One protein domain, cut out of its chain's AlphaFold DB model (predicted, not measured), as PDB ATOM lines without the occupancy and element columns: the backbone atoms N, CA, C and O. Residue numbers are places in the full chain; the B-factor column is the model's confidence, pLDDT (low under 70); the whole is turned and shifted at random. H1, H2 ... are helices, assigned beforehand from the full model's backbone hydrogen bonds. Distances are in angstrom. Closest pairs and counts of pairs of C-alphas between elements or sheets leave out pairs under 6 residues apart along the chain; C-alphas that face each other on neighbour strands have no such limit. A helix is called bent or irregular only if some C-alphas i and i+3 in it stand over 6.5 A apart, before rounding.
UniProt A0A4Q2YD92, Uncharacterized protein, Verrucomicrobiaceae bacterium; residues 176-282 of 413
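AT A GLANCE: This is residues 176 to 282 of the 413 residues of an uncharacterized protein of Verrucomicrobiaceae bacterium (UniProt A0A4Q2YD92). Two groups of helices meet: H1, H2 and H3 side by side, H2 between the others, and sharply bent H4 with H5, near the start of H3. The 107 printed residues hold five named helices, H1 to H5, and no named strand. The domain is all helix and compact, with a radius of gyration of the C-alphas of 12.8 A and spans of 36 by 27 by 25 A.

IN THESE COORDINATES: H1, residues 181 to 192, begins at C-alpha (-21.862, 38.067, 46.075) and is 17.8 A long. H2 is residues 194 to 203; H3, residues 222 to 234, is 18.2 A long. H4, residues 248 to 266, assigned as one helix by its hydrogen bonds, is bent: C-alphas 255 and 258 are 9.3 A apart. Its arms are H4a, 248 to 255, and H4b, 258 to 266. H5, residues 275 to 282, ends at C-alpha (-33.425, 19.273, 20.539).

HOW THE PARTS SIT: H1, with residues 186 to 190 alone, touches H2 in a hairpin; closest C-alphas, Thr 189 and Phe 197, 5.0 A. H2 touches H3 the same way, at 14 degrees, a shallow tilt; closest C-alphas, Ala 194 and Ala 225, 5.3 A. H3 and H4a are close but not clearly touching; closest C-alphas, Phe 222 and Trp 252, 6.1 A. H4a touches H5; closest C-alphas, Arg 250 and Asp 277, 4.9 A. Every O i to N i+4 pair is within hydrogen-bond range in H2, H3 and H4b, but 4 of 8 in H1, 3 of 4 in H4a and 2 of 4 in H5.

THE WHOLE: The farthest C-alphas, Arg 176 and Asp 258, are 39.3 A apart. The printed part has no cut; the links H2 to H3 and H3 to H4 are long. pLDDT is under 70 at residues 176 to 179, 207 to 211 and 240.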
ATOM      1  N   ARG A 176     -32.424  37.576  52.841       37.91
ATOM      2  CA  ARG A 176     -33.700  36.848  52.868       37.91
ATOM      3  C   ARG A 176     -34.142  36.451  51.448       37.91
ATOM      4  O   ARG A 176     -34.927  35.525  51.329       37.91
ATOM      5  N   PHE A 177     -33.636  37.133  50.405       38.84
ATOM      6  CA  PHE A 177     -34.077  36.990  49.003       38.84
ATOM      7  C   PHE A 177     -33.021  37.390  47.945       38.84
ATOM      8  O   PHE A 177     -33.373  37.946  46.909       38.84
ATOM      9  N   GLY A 178     -31.726  37.160  48.178       51.91
ATOM     10  CA  GLY A 178     -30.680  37.523  47.213       51.91
ATOM     11  C   GLY A 178     -29.622  36.439  47.049       51.91
ATOM     12  O   GLY A 178     -29.444  35.598  47.927       51.91
ATOM     13  N   VAL A 179     -28.945  36.465  45.902       58.06
ATOM     14  CA  VAL A 179     -27.827  35.572  45.603       58.06
ATOM     15  C   VAL A 179     -26.548  36.176  46.175       58.06
ATOM     16  O   VAL A 179     -26.225  37.317  45.830       58.06
ATOM     17  N   ALA A 180     -25.829  35.434  47.021       77.62
ATOM     18  CA  ALA A 180     -24.626  35.940  47.677       77.62
ATOM     19  C   ALA A 180     -23.592  36.440  46.657       77.62
ATOM     20  O   ALA A 180     -23.452  35.892  45.561       77.62
ATOM     21  N   MET A 181     -22.833  37.478  47.010       84.44
ATOM     22  CA  MET A 181     -21.862  38.067  46.075       84.44
ATOM     23  C   MET A 181     -20.746  37.093  45.704       84.44
ATOM     24  O   MET A 181     -20.315  37.082  44.555       84.44
ATOM     25  N   VAL A 182     -20.339  36.228  46.636       86.12
ATOM     26  CA  VAL A 182     -19.387  35.147  46.354       86.12
ATOM     27  C   VAL A 182     -19.931  34.196  45.288       86.12
ATOM     28  O   VAL A 182     -19.189  33.838  44.378       86.12
ATOM     29  N   HIS A 183     -21.232  33.876  45.316       87.44
ATOM     30  CA  HIS A 183     -21.855  33.053  44.275       87.44
ATOM     31  C   HIS A 183     -21.717  33.716  42.900       87.44
ATOM     32  O   HIS A 183     -21.272  33.088  41.943       87.44
ATOM     33  N   GLN A 184     -22.025  35.011  42.808       88.56
ATOM     34  CA  GLN A 184     -21.868  35.769  41.563       88.56
ATOM     35  C   GLN A 184     -20.400  35.851  41.117       88.56
ATOM     36  O   GLN A 184     -20.118  35.770  39.925       88.56
ATOM     37  N   GLY A 185     -19.467  35.980  42.065       89.94
ATOM     38  CA  GLY A 185     -18.028  35.987  41.811       89.94
ATOM     39  C   GLY A 185     -17.529  34.682  41.195       89.94
ATOM     40  O   GLY A 185     -16.835  34.728  40.183       89.94
ATOM     41  N   VAL A 186     -17.927  33.536  41.754       91.56
ATOM     42  CA  VAL A 186     -17.611  32.212  41.195       91.56
ATOM     43  C   VAL A 186     -18.255  32.057  39.813       91.56
ATOM     44  O   VAL A 186     -17.567  31.723  38.856       91.56
ATOM     45  N   MET A 187     -19.535  32.397  39.656       92.19
ATOM     46  CA  MET A 187     -20.244  32.305  38.371       92.19
ATOM     47  C   MET A 187     -19.621  33.169  37.264       92.19
ATOM     48  O   MET A 187     -19.589  32.759  36.107       92.19
ATOM     49  N   ALA A 188     -19.069  34.338  37.599       92.19
ATOM     50  CA  ALA A 188     -18.390  35.204  36.634       92.19
ATOM     51  C   ALA A 188     -17.101  34.586  36.055       92.19
ATOM     52  O   ALA A 188     -16.632  35.020  35.005       92.19
ATOM     53  N   THR A 189     -16.530  33.568  36.707       94.50
ATOM     54  CA  THR A 189     -15.349  32.860  36.185       94.50
ATOM     55  C   THR A 189     -15.681  31.868  35.069       94.50
ATOM     56  O   THR A 189     -14.770  31.459  34.356       94.50
ATOM     57  N   LEU A 190     -16.963  31.546  34.843       94.69
ATOM     58  CA  LEU A 190     -17.398  30.708  33.716       94.69
ATOM     59  C   LEU A 190     -16.986  31.301  32.362       94.69
ATOM     60  O   LEU A 190     -16.525  30.567  31.489       94.69
ATOM     61  N   GLU A 191     -17.053  32.630  32.220       94.75
ATOM     62  CA  GLU A 191     -16.620  33.341  31.008       94.75
ATOM     63  C   GLU A 191     -15.109  33.187  30.738       94.75
ATOM     64  O   GLU A 191     -14.657  33.422  29.621       94.75
ATOM     65  N   GLN A 192     -14.326  32.782  31.744       94.44
ATOM     66  CA  GLN A 192     -12.872  32.606  31.663       94.44
ATOM     67  C   GLN A 192     -12.455  31.156  31.360       94.44
ATOM     68  O   GLN A 192     -11.259  30.888  31.249       94.44
ATOM     69  N   GLY A 193     -13.410  30.228  31.249       95.50
ATOM     70  CA  GLY A 193     -13.157  28.817  30.953       95.50
ATOM     71  C   GLY A 193     -13.348  27.874  32.145       95.50
ATOM     72  O   GLY A 193     -13.409  28.279  33.309       95.50
ATOM     73  N   ALA A 194     -13.434  26.580  31.833       96.81
ATOM     74  CA  ALA A 194     -13.778  25.524  32.781       96.81
ATOM     75  C   ALA A 194     -12.767  25.389  33.935       96.81
ATOM     76  O   ALA A 194     -13.167  25.291  35.093       96.81
ATOM     77  N   GLU A 195     -11.464  25.472  33.652       97.12
ATOM     78  CA  GLU A 195     -10.410  25.406  34.677       97.12
ATOM     79  C   GLU A 195     -10.523  26.531  35.709       97.12
ATOM     80  O   GLU A 195     -10.423  26.298  36.914       97.12
ATOM     81  N   LYS A 196     -10.760  27.765  35.242       95.94
ATOM     82  CA  LYS A 196     -10.925  28.932  36.117       95.94
ATOM     83  C   LYS A 196     -12.164  28.796  36.985       95.94
ATOM     84  O   LYS A 196     -12.093  29.103  38.174       95.94
ATOM     85  N   PHE A 197     -13.250  28.291  36.407       95.50
ATOM     86  CA  PHE A 197     -14.471  28.006  37.141       95.50
ATOM     87  C   PHE A 197     -14.283  26.952  38.229       95.50
ATOM     88  O   PHE A 197     -14.645  27.207  39.374       95.50
ATOM     89  N   ILE A 198     -13.665  25.810  37.924       96.19
ATOM     90  CA  ILE A 198     -13.447  24.764  38.931       96.19
ATOM     91  C   ILE A 198     -12.492  25.229  40.031       96.19
ATOM     92  O   ILE A 198     -12.800  25.047  41.205       96.19
ATOM     93  N   ALA A 199     -11.410  25.935  39.694       94.94
ATOM     94  CA  ALA A 199     -10.520  26.509  40.703       94.94
ATOM     95  C   ALA A 199     -11.234  27.533  41.611       94.94
ATOM     96  O   ALA A 199     -10.945  27.622  42.804       94.94
ATOM     97  N   ALA A 200     -12.166  28.320  41.065       93.25
ATOM     98  CA  ALA A 200     -12.996  29.239  41.842       93.25
ATOM     99  C   ALA A 200     -14.001  28.497  42.737       93.25
ATOM    100  O   ALA A 200     -14.177  28.857  43.903       93.25
ATOM    101  N   LEU A 201     -14.625  27.449  42.202       91.94
ATOM    102  CA  LEU A 201     -15.586  26.611  42.905       91.94
ATOM    103  C   LEU A 201     -14.944  25.876  44.087       91.94
ATOM    104  O   LEU A 201     -15.517  25.847  45.168       91.94
ATOM    105  N   GLU A 202     -13.733  25.344  43.922       92.12
ATOM    106  CA  GLU A 202     -12.982  24.678  44.997       92.12
ATOM    107  C   GLU A 202     -12.641  25.633  46.153       92.12
ATOM    108  O   GLU A 202     -12.639  25.226  47.315       92.12
ATOM    109  N   LYS A 203     -12.399  26.919  45.861       90.38
ATOM    110  CA  LYS A 203     -12.158  27.946  46.889       90.38
ATOM    111  C   LYS A 203     -13.422  28.315  47.665       90.38
ATOM    112  O   LYS A 203     -13.336  28.663  48.843       90.38
ATOM    113  N   ALA A 204     -14.578  28.292  47.007       87.25
ATOM    114  CA  ALA A 204     -15.848  28.725  47.578       87.25
ATOM    115  C   ALA A 204     -17.010  27.829  47.115       87.25
ATOM    116  O   ALA A 204     -17.873  28.276  46.356       87.25
ATOM    117  N   PRO A 205     -17.057  26.569  47.589       80.19
ATOM    118  CA  PRO A 205     -17.983  25.579  47.056       80.19
ATOM    119  C   PRO A 205     -19.431  25.881  47.436       80.19
ATOM    120  O   PRO A 205     -20.316  25.726  46.605       80.19
ATOM    121  N   ALA A 206     -19.678  26.361  48.659       73.06
ATOM    122  CA  ALA A 206     -21.015  26.598  49.197       73.06
ATOM    123  C   ALA A 206     -21.229  28.077  49.535       73.06
ATOM    124  O   ALA A 206     -21.056  28.494  50.679       73.06
ATOM    125  N   SER A 207     -21.603  28.884  48.544       65.12
ATOM    126  CA  SER A 207     -21.787  30.326  48.754       65.12
ATOM    127  C   SER A 207     -23.240  30.774  48.891       65.12
ATOM    128  O   SER A 207     -23.466  31.956  49.101       65.12
ATOM    129  N   GLY A 208     -24.223  29.872  48.807       58.78
ATOM    130  CA  GLY A 208     -25.635  30.208  49.007       58.78
ATOM    131  C   GLY A 208     -26.237  31.034  47.861       58.78
ATOM    132  O   GLY A 208     -25.867  32.176  47.586       58.78
ATOM    133  N   GLY A 209     -27.218  30.450  47.184       58.28
ATOM    134  CA  GLY A 209     -27.949  31.083  46.093       58.28
ATOM    135  C   GLY A 209     -28.200  30.092  44.970       58.28
ATOM    136  O   GLY A 209     -27.318  29.327  44.608       58.28
ATOM    137  N   THR A 210     -29.404  30.113  44.418       57.88
ATOM    138  CA  THR A 210     -29.801  29.292  43.271       57.88
ATOM    139  C   THR A 210     -30.290  30.209  42.151       57.88
ATOM    140  O   THR A 210     -30.630  31.368  42.401       57.88
ATOM    141  N   GLY A 211     -30.316  29.718  40.910       68.50
ATOM    142  CA  GLY A 211     -31.020  30.416  39.826       68.50
ATOM    143  C   GLY A 211     -30.198  31.375  38.963       68.50
ATOM    144  O   GLY A 211     -30.806  32.183  38.268       68.50
ATOM    145  N   ILE A 212     -28.860  31.336  38.999       81.75
ATOM    146  CA  ILE A 212     -28.047  32.138  38.072       81.75
ATOM    147  C   ILE A 212     -27.703  31.299  36.840       81.75
ATOM    148  O   ILE A 212     -27.103  30.231  36.950       81.75
ATOM    149  N   GLU A 213     -28.046  31.817  35.662       88.88
ATOM    150  CA  GLU A 213     -27.554  31.291  34.391       88.88
ATOM    151  C   GLU A 213     -26.091  31.697  34.178       88.88
ATOM    152  O   GLU A 213     -25.701  32.852  34.372       88.88
ATOM    153  N   GLY A 214     -25.275  30.730  33.777       89.38
ATOM    154  CA  GLY A 214     -23.890  30.931  33.393       89.38
ATOM    155  C   GLY A 214     -23.753  31.441  31.965       89.38
ATOM    156  O   GLY A 214     -24.604  31.198  31.104       89.38
ATOM    157  N   LYS A 215     -22.637  32.118  31.710       93.31
ATOM    158  CA  LYS A 215     -22.165  32.448  30.367       93.31
ATOM    159  C   LYS A 215     -20.878  31.687  30.112       93.31
ATOM    160  O   LYS A 215     -19.971  31.732  30.938       93.31
ATOM    161  N   PHE A 216     -20.821  31.012  28.975       95.44
ATOM    162  CA  PHE A 216     -19.749  30.088  28.639       95.44
ATOM    163  C   PHE A 216     -19.069  30.556  27.345       95.44
ATOM    164  O   PHE A 216     -19.774  30.940  26.404       95.44
ATOM    165  N   PRO A 217     -17.729  30.566  27.274       95.56
ATOM    166  CA  PRO A 217     -17.019  30.739  26.018       95.56
ATOM    167  C   PRO A 217     -17.266  29.539  25.085       95.56
ATOM    168  O   PRO A 217     -17.705  28.475  25.514       95.56
ATOM    169  N   ALA A 218     -17.008  29.712  23.787       93.12
ATOM    170  CA  ALA A 218     -17.306  28.690  22.776       93.12
ATOM    171  C   ALA A 218     -16.456  27.410  22.915       93.12
ATOM    172  O   ALA A 218     -16.861  26.349  22.452       93.12
ATOM    173  N   ASP A 219     -15.282  27.524  23.529       94.25
ATOM    174  CA  ASP A 219     -14.325  26.456  23.812       94.25
ATOM    175  C   ASP A 219     -14.401  25.967  25.268       94.25
ATOM    176  O   ASP A 219     -13.471  25.331  25.761       94.25
ATOM    177  N   PHE A 220     -15.495  26.264  25.978       97.38
ATOM    178  CA  PHE A 220     -15.674  25.810  27.351       97.38
ATOM    179  C   PHE A 220     -15.699  24.276  27.429       97.38
ATOM    180  O   PHE A 220     -16.526  23.618  26.797       97.38
ATOM    181  N   ASP A 221     -14.812  23.707  28.245       97.50
ATOM    182  CA  ASP A 221     -14.759  22.267  28.495       97.50
ATOM    183  C   ASP A 221     -15.824  21.857  29.528       97.50
ATOM    184  O   ASP A 221     -15.603  21.857  30.745       97.50
ATOM    185  N   PHE A 222     -17.027  21.564  29.032       96.19
ATOM    186  CA  PHE A 222     -18.152  21.159  29.871       96.19
ATOM    187  C   PHE A 222     -17.925  19.817  30.573       96.19
ATOM    188  O   PHE A 222     -18.384  19.665  31.701       96.19
ATOM    189  N   GLU A 223     -17.214  18.870  29.959       96.56
ATOM    190  CA  GLU A 223     -16.952  17.564  30.574       96.56
ATOM    191  C   GLU A 223     -16.028  17.722  31.784       96.56
ATOM    192  O   GLU A 223     -16.378  17.304  32.891       96.56
ATOM    193  N   PHE A 224     -14.921  18.456  31.619       97.25
ATOM    194  CA  PHE A 224     -14.024  18.791  32.723       97.25
ATOM    195  C   PHE A 224     -14.753  19.523  33.859       97.25
ATOM    196  O   PHE A 224     -14.560  19.212  35.040       97.25
ATOM    197  N   ALA A 225     -15.601  20.503  33.522       95.94
ATOM    198  CA  ALA A 225     -16.363  21.243  34.522       95.94
ATOM    199  C   ALA A 225     -17.407  20.363  35.230       95.94
ATOM    200  O   ALA A 225     -17.580  20.486  36.442       95.94
ATOM    201  N   ALA A 226     -18.087  19.465  34.517       94.56
ATOM    202  CA  ALA A 226     -19.060  18.551  35.106       94.56
ATOM    203  C   ALA A 226     -18.393  17.608  36.117       94.56
ATOM    204  O   ALA A 226     -18.859  17.497  37.255       94.56
ATOM    205  N   ASP A 227     -17.255  17.019  35.743       94.94
ATOM    206  CA  ASP A 227     -16.444  16.180  36.628       94.94
ATOM    207  C   ASP A 227     -15.946  16.960  37.848       94.94
ATOM    208  O   ASP A 227     -16.019  16.481  38.983       94.94
ATOM    209  N   GLY A 228     -15.459  18.186  37.640       94.12
ATOM    210  CA  GLY A 228     -15.024  19.068  38.719       94.12
ATOM    211  C   GLY A 228     -16.148  19.386  39.709       94.12
ATOM    212  O   GLY A 228     -15.963  19.221  40.915       94.12
ATOM    213  N   MET A 229     -17.329  19.769  39.214       91.94
ATOM    214  CA  MET A 229     -18.503  20.036  40.051       91.94
ATOM    215  C   MET A 229     -18.943  18.792  40.827       91.94
ATOM    216  O   MET A 229     -19.200  18.890  42.026       91.94
ATOM    217  N   ALA A 230     -18.985  17.623  40.181       91.06
ATOM    218  CA  ALA A 230     -19.341  16.362  40.828       91.06
ATOM    219  C   ALA A 230     -18.364  16.005  41.963       91.06
ATOM    220  O   ALA A 230     -18.793  15.641  43.061       91.06
ATOM    221  N   ARG A 231     -17.052  16.184  41.744       91.94
ATOM    222  CA  ARG A 231     -16.029  15.990  42.787       91.94
ATOM    223  C   ARG A 231     -16.210  16.953  43.957       91.94
ATOM    224  O   ARG A 231     -16.170  16.518  45.107       91.94
ATOM    225  N   VAL A 232     -16.429  18.241  43.684       90.19
ATOM    226  CA  VAL A 232     -16.657  19.242  44.737       90.19
ATOM    227  C   VAL A 232     -17.917  18.903  45.537       90.19
ATOM    228  O   VAL A 232     -17.873  18.915  46.766       90.19
ATOM    229  N   MET A 233     -19.009  18.525  44.872       88.25
ATOM    230  CA  MET A 233     -20.250  18.090  45.524       88.25
ATOM    231  C   MET A 233     -20.040  16.902  46.458       88.25
ATOM    232  O   MET A 233     -20.552  16.915  47.573       88.25
ATOM    233  N   ALA A 234     -19.264  15.905  46.033       87.94
ATOM    234  CA  ALA A 234     -18.948  14.742  46.858       87.94
ATOM    235  C   ALA A 234     -18.080  15.084  48.086       87.94
ATOM    236  O   ALA A 234     -18.034  14.309  49.038       87.94
ATOM    237  N   SER A 235     -17.390  16.229  48.069       85.88
ATOM    238  CA  SER A 235     -16.482  16.659  49.139       85.88
ATOM    239  C   SER A 235     -17.129  17.524  50.226       85.88
ATOM    240  O   SER A 235     -16.460  17.841  51.210       85.88
ATOM    241  N   ILE A 236     -18.401  17.916  50.072       83.06
ATOM    242  CA  ILE A 236     -19.082  18.809  51.018       83.06
ATOM    243  C   ILE A 236     -20.334  18.181  51.642       83.06
ATOM    244  O   ILE A 236     -21.061  17.427  51.003       83.06
ATOM    245  N   ASP A 237     -20.638  18.573  52.881       77.06
ATOM    246  CA  ASP A 237     -21.755  18.013  53.660       77.06
ATOM    247  C   ASP A 237     -23.147  18.351  53.090       77.06
ATOM    248  O   ASP A 237     -24.127  17.662  53.369       77.06
ATOM    249  N   SER A 238     -23.264  19.427  52.300       75.44
ATOM    250  CA  SER A 238     -24.533  19.873  51.711       75.44
ATOM    251  C   SER A 238     -24.385  20.167  50.211       75.44
ATOM    252  O   SER A 238     -24.228  21.328  49.818       75.44
ATOM    253  N   PRO A 239     -24.477  19.131  49.352       72.81
ATOM    254  CA  PRO A 239     -24.315  19.255  47.899       72.81
ATOM    255  C   PRO A 239     -25.311  20.218  47.238       72.81
ATOM    256  O   PRO A 239     -25.037  20.783  46.185       72.81
ATOM    257  N   THR A 240     -26.469  20.450  47.861       69.62
ATOM    258  CA  THR A 240     -27.501  21.374  47.365       69.62
ATOM    259  C   THR A 240     -27.085  22.842  47.412       69.62
ATOM    260  O   THR A 240     -27.734  23.673  46.785       69.62
ATOM    261  N   ASN A 241     -26.030  23.170  48.161       73.31
ATOM    262  CA  ASN A 241     -25.523  24.534  48.288       73.31
ATOM    263  C   ASN A 241     -24.363  24.831  47.331       73.31
ATOM    264  O   ASN A 241     -23.834  25.945  47.386       73.31
ATOM    265  N   VAL A 242     -23.963  23.866  46.490       81.25
ATOM    266  CA  VAL A 242     -22.890  24.076  45.516       81.25
ATOM    267  C   VAL A 242     -23.285  25.131  44.495       81.25
ATOM    268  O   VAL A 242     -24.406  25.140  43.986       81.25
ATOM    269  N   VAL A 243     -22.338  26.011  44.183       83.38
ATOM    270  CA  VAL A 243     -22.455  26.962  43.078       83.38
ATOM    271  C   VAL A 243     -22.508  26.210  41.750       83.38
ATOM    272  O   VAL A 243     -21.495  25.701  41.271       83.38
ATOM    273  N   CYS A 244     -23.689  26.160  41.138       85.19
ATOM    274  CA  CYS A 244     -23.874  25.566  39.818       85.19
ATOM    275  C   CYS A 244     -24.740  26.464  38.923       85.19
ATOM    276  O   CYS A 244     -25.816  26.896  39.354       85.19
ATOM    277  N   PRO A 245     -24.326  26.708  37.666       88.81
ATOM    278  CA  PRO A 245     -25.159  27.409  36.701       88.81
ATOM    279  C   PRO A 245     -26.404  26.602  36.341       88.81
ATOM    280  O   PRO A 245     -26.322  25.419  36.013       88.81
ATOM    281  N   THR A 246     -27.568  27.254  36.323       87.44
ATOM    282  CA  THR A 246     -28.847  26.574  36.043       87.44
ATOM    283  C   THR A 246     -29.037  26.163  34.589       87.44
ATOM    284  O   THR A 246     -29.900  25.349  34.296       87.44
ATOM    285  N   ASN A 247     -28.253  26.716  33.666       90.69
ATOM    286  CA  ASN A 247     -28.287  26.386  32.242       90.69
ATOM    287  C   ASN A 247     -27.127  25.470  31.805       90.69
ATOM    288  O   ASN A 247     -26.966  25.272  30.607       90.69
ATOM    289  N   PHE A 248     -26.336  24.902  32.729       92.31
ATOM    290  CA  PHE A 248     -25.115  24.146  32.401       92.31
ATOM    291  C   PHE A 248     -25.329  23.069  31.329       92.31
ATOM    292  O   PHE A 248     -24.736  23.125  30.257       92.31
ATOM    293  N   PHE A 249     -26.232  22.116  31.589       91.94
ATOM    294  CA  PHE A 249     -26.510  21.023  30.655       91.94
ATOM    295  C   PHE A 249     -27.201  21.486  29.382       91.94
ATOM    296  O   PHE A 249     -26.993  20.892  28.329       91.94
ATOM    297  N   ARG A 250     -27.997  22.555  29.458       91.94
ATOM    298  CA  ARG A 250     -28.616  23.150  28.275       91.94
ATOM    299  C   ARG A 250     -27.555  23.733  27.347       91.94
ATOM    300  O   ARG A 250     -27.623  23.513  26.145       91.94
ATOM    301  N   GLU A 251     -26.581  24.468  27.875       93.62
ATOM    302  CA  GLU A 251     -25.492  25.019  27.063       93.62
ATOM    303  C   GLU A 251     -24.559  23.914  26.552       93.62
ATOM    304  O   GLU A 251     -24.232  23.916  25.367       93.62
ATOM    305  N   TRP A 252     -24.245  22.908  27.376       94.19
ATOM    306  CA  TRP A 252     -23.484  21.742  26.921       94.19
ATOM    307  C   TRP A 252     -24.197  21.019  25.770       94.19
ATOM    308  O   TRP A 252     -23.602  20.770  24.724       94.19
ATOM    309  N   ALA A 253     -25.504  20.769  25.892       92.00
ATOM    310  CA  ALA A 253     -26.279  20.081  24.862       92.00
ATOM    311  C   ALA A 253     -26.408  20.869  23.547       92.00
ATOM    312  O   ALA A 253     -26.628  20.269  22.493       92.00
ATOM    313  N   LYS A 254     -26.259  22.203  23.563       91.75
ATOM    314  CA  LYS A 254     -26.166  22.992  22.320       91.75
ATOM    315  C   LYS A 254     -24.885  22.694  21.546       91.75
ATOM    316  O   LYS A 254     -24.919  22.768  20.318       91.75
ATOM    317  N   GLN A 255     -23.794  22.388  22.247       91.31
ATOM    318  CA  GLN A 255     -22.501  22.052  21.657       91.31
ATOM    319  C   GLN A 255     -22.425  20.570  21.282       91.31
ATOM    320  O   GLN A 255     -22.121  20.250  20.136       91.31
ATOM    321  N   ASP A 256     -22.736  19.681  22.227       92.00
ATOM    322  CA  ASP A 256     -22.721  18.232  22.035       92.00
ATOM    323  C   ASP A 256     -23.739  17.546  22.965       92.00
ATOM    324  O   ASP A 256     -23.464  17.221  24.123       92.00
ATOM    325  N   ALA A 257     -24.951  17.332  22.448       89.75
ATOM    326  CA  ALA A 257     -26.027  16.663  23.178       89.75
ATOM    327  C   ALA A 257     -25.708  15.197  23.509       89.75
ATOM    328  O   ALA A 257     -26.177  14.688  24.528       89.75
ATOM    329  N   ASP A 258     -24.919  14.513  22.676       90.50
ATOM    330  CA  ASP A 258     -24.601  13.103  22.881       90.50
ATOM    331  C   ASP A 258     -23.548  12.921  23.974       90.50
ATOM    332  O   ASP A 258     -23.707  12.026  24.811       90.50
ATOM    333  N   ALA A 259     -22.527  13.782  24.024       93.69
ATOM    334  CA  ALA A 259     -21.553  13.801  25.114       93.69
ATOM    335  C   ALA A 259     -22.219  14.164  26.450       93.69
ATOM    336  O   ALA A 259     -22.087  13.424  27.428       93.69
ATOM    337  N   ALA A 260     -23.026  15.231  26.473       93.44
ATOM    338  CA  ALA A 260     -23.737  15.669  27.674       93.44
ATOM    339  C   ALA A 260     -24.692  14.585  28.211       93.44
ATOM    340  O   ALA A 260     -24.754  14.332  29.417       93.44
ATOM    341  N   PHE A 261     -25.408  13.896  27.316       92.12
ATOM    342  CA  PHE A 261     -26.277  12.777  27.680       92.12
ATOM    343  C   PHE A 261     -25.488  11.563  28.180       92.12
ATOM    344  O   PHE A 261     -25.874  10.961  29.180       92.12
ATOM    345  N   SER A 262     -24.385  11.206  27.513       92.38
ATOM    346  CA  SER A 262     -23.508  10.103  27.935       92.38
ATOM    347  C   SER A 262     -22.970  10.329  29.346       92.38
ATOM    348  O   SER A 262     -23.040   9.426  30.182       92.38
ATOM    349  N   TRP A 263     -22.507  11.549  29.635       94.06
ATOM    350  CA  TRP A 263     -22.038  11.929  30.965       94.06
ATOM    351  C   TRP A 263     -23.161  11.857  31.999       94.06
ATOM    352  O   TRP A 263     -23.002  11.235  33.051       94.06
ATOM    353  N   TRP A 264     -24.328  12.436  31.691       93.06
ATOM    354  CA  TRP A 264     -25.492  12.396  32.579       93.06
ATOM    355  C   TRP A 264     -25.915  10.961  32.892       93.06
ATOM    356  O   TRP A 264     -26.238  10.643  34.035       93.06
ATOM    357  N   LEU A 265     -25.888  10.071  31.898       91.25
ATOM    358  CA  LEU A 265     -26.269   8.676  32.069       91.25
ATOM    359  C   LEU A 265     -25.291   7.927  32.984       91.25
ATOM    360  O   LEU A 265     -25.749   7.149  33.821       91.25
ATOM    361  N   ALA A 266     -23.989   8.193  32.867       90.62
ATOM    362  CA  ALA A 266     -22.939   7.529  33.639       90.62
ATOM    363  C   ALA A 266     -22.859   7.960  35.117       90.62
ATOM    364  O   ALA A 266     -22.287   7.232  35.924       90.62
ATOM    365  N   ASN A 267     -23.426   9.115  35.480       88.38
ATOM    366  CA  ASN A 267     -23.294   9.702  36.816       88.38
ATOM    367  C   ASN A 267     -24.594   9.644  37.630       88.38
ATOM    368  O   ASN A 267     -25.687   9.686  37.073       88.38
ATOM    369  N   GLU A 268     -24.506   9.568  38.957       82.50
ATOM    370  CA  GLU A 268     -25.687   9.668  39.831       82.50
ATOM    371  C   GLU A 268     -26.404  11.024  39.659       82.50
ATOM    372  O   GLU A 268     -25.768  12.005  39.265       82.50
ATOM    373  N   PRO A 269     -27.716  11.123  39.946       76.31
ATOM    374  CA  PRO A 269     -28.439  12.387  39.853       76.31
ATOM    375  C   PRO A 269     -27.827  13.467  40.757       76.31
ATOM    376  O   PRO A 269     -27.834  13.353  41.984       76.31
ATOM    377  N   LEU A 270     -27.342  14.549  40.147       79.81
ATOM    378  CA  LEU A 270     -26.834  15.740  40.823       79.81
ATOM    379  C   LEU A 270     -27.847  16.896  40.730       79.81
ATOM    380  O   LEU A 270     -28.631  16.960  39.779       79.81
ATOM    381  N   PRO A 271     -27.818  17.870  41.662       74.69
ATOM    382  CA  PRO A 271     -28.733  19.016  41.657       74.69
ATOM    383  C   PRO A 271     -28.753  19.840  40.360       74.69
ATOM    384  O   PRO A 271     -29.769  20.459  40.057       74.69
ATOM    385  N   PHE A 272     -27.653  19.860  39.598       76.00
ATOM    386  CA  PHE A 272     -27.558  20.576  38.321       76.00
ATOM    387  C   PHE A 272     -27.829  19.690  37.096       76.00
ATOM    388  O   PHE A 272     -27.897  20.208  35.987       76.00
ATOM    389  N   SER A 273     -27.976  18.369  37.264       77.38
ATOM    390  CA  SER A 273     -28.014  17.394  36.169       77.38
ATOM    391  C   SER A 273     -29.434  16.933  35.830       77.38
ATOM    392  O   SER A 273     -29.810  15.779  36.054       77.38
ATOM    393  N   ASN A 274     -30.236  17.849  35.285       80.56
ATOM    394  CA  ASN A 274     -31.610  17.572  34.879       80.56
ATOM    395  C   ASN A 274     -31.691  17.100  33.417       80.56
ATOM    396  O   ASN A 274     -31.265  17.804  32.499       80.56
ATOM    397  N   LEU A 275     -32.322  15.944  33.193       85.50
ATOM    398  CA  LEU A 275     -32.601  15.430  31.851       85.50
ATOM    399  C   LEU A 275     -33.468  16.401  31.027       85.50
ATOM    400  O   LEU A 275     -33.273  16.518  29.822       85.50
ATOM    401  N   GLY A 276     -34.383  17.142  31.661       83.88
ATOM    402  CA  GLY A 276     -35.213  18.141  30.979       83.88
ATOM    403  C   GLY A 276     -34.393  19.237  30.287       83.88
ATOM    404  O   GLY A 276     -34.722  19.639  29.172       83.88
ATOM    405  N   ASP A 277     -33.273  19.669  30.878       84.12
ATOM    406  CA  ASP A 277     -32.404  20.679  30.261       84.12
ATOM    407  C   ASP A 277     -31.674  20.140  29.028       84.12
ATOM    408  O   ASP A 277     -31.575  20.851  28.025       84.12
ATOM    409  N   LEU A 278     -31.253  18.870  29.057       86.00
ATOM    410  CA  LEU A 278     -30.682  18.174  27.899       86.00
ATOM    411  C   LEU A 278     -31.691  18.065  26.749       86.00
ATOM    412  O   LEU A 278     -31.338  18.291  25.594       86.00
ATOM    413  N   ILE A 279     -32.947  17.738  27.068       85.31
ATOM    414  CA  ILE A 279     -34.028  17.543  26.091       85.31
ATOM    415  C   ILE A 279     -34.514  18.877  25.506       85.31
ATOM    416  O   ILE A 279     -34.899  18.937  24.338       85.31
ATOM    417  N   SER A 280     -34.457  19.964  26.278       84.19
ATOM    418  CA  SER A 280     -34.964  21.275  25.853       84.19
ATOM    419  C   SER A 280     -34.305  21.809  24.573       84.19
ATOM    420  O   SER A 280     -34.931  22.538  23.804       84.19
ATOM    421  N   VAL A 281     -33.046  21.435  24.315       83.12
ATOM    422  CA  VAL A 281     -32.284  21.879  23.138       83.12
ATOM    423  C   VAL A 281     -32.777  21.230  21.843       83.12
ATOM    424  O   VAL A 281     -33.117  21.977  20.919       83.12
ATOM    425  N   PRO A 282     -32.824  19.888  21.711       78.62
ATOM    426  CA  PRO A 282     -33.425  19.273  20.539       78.62
ATOM    427  C   PRO A 282     -34.917  19.622  20.424       78.62
ATOM    428  O   PRO A 282     -35.356  19.900  19.312       78.62
TER     429      PRO A 282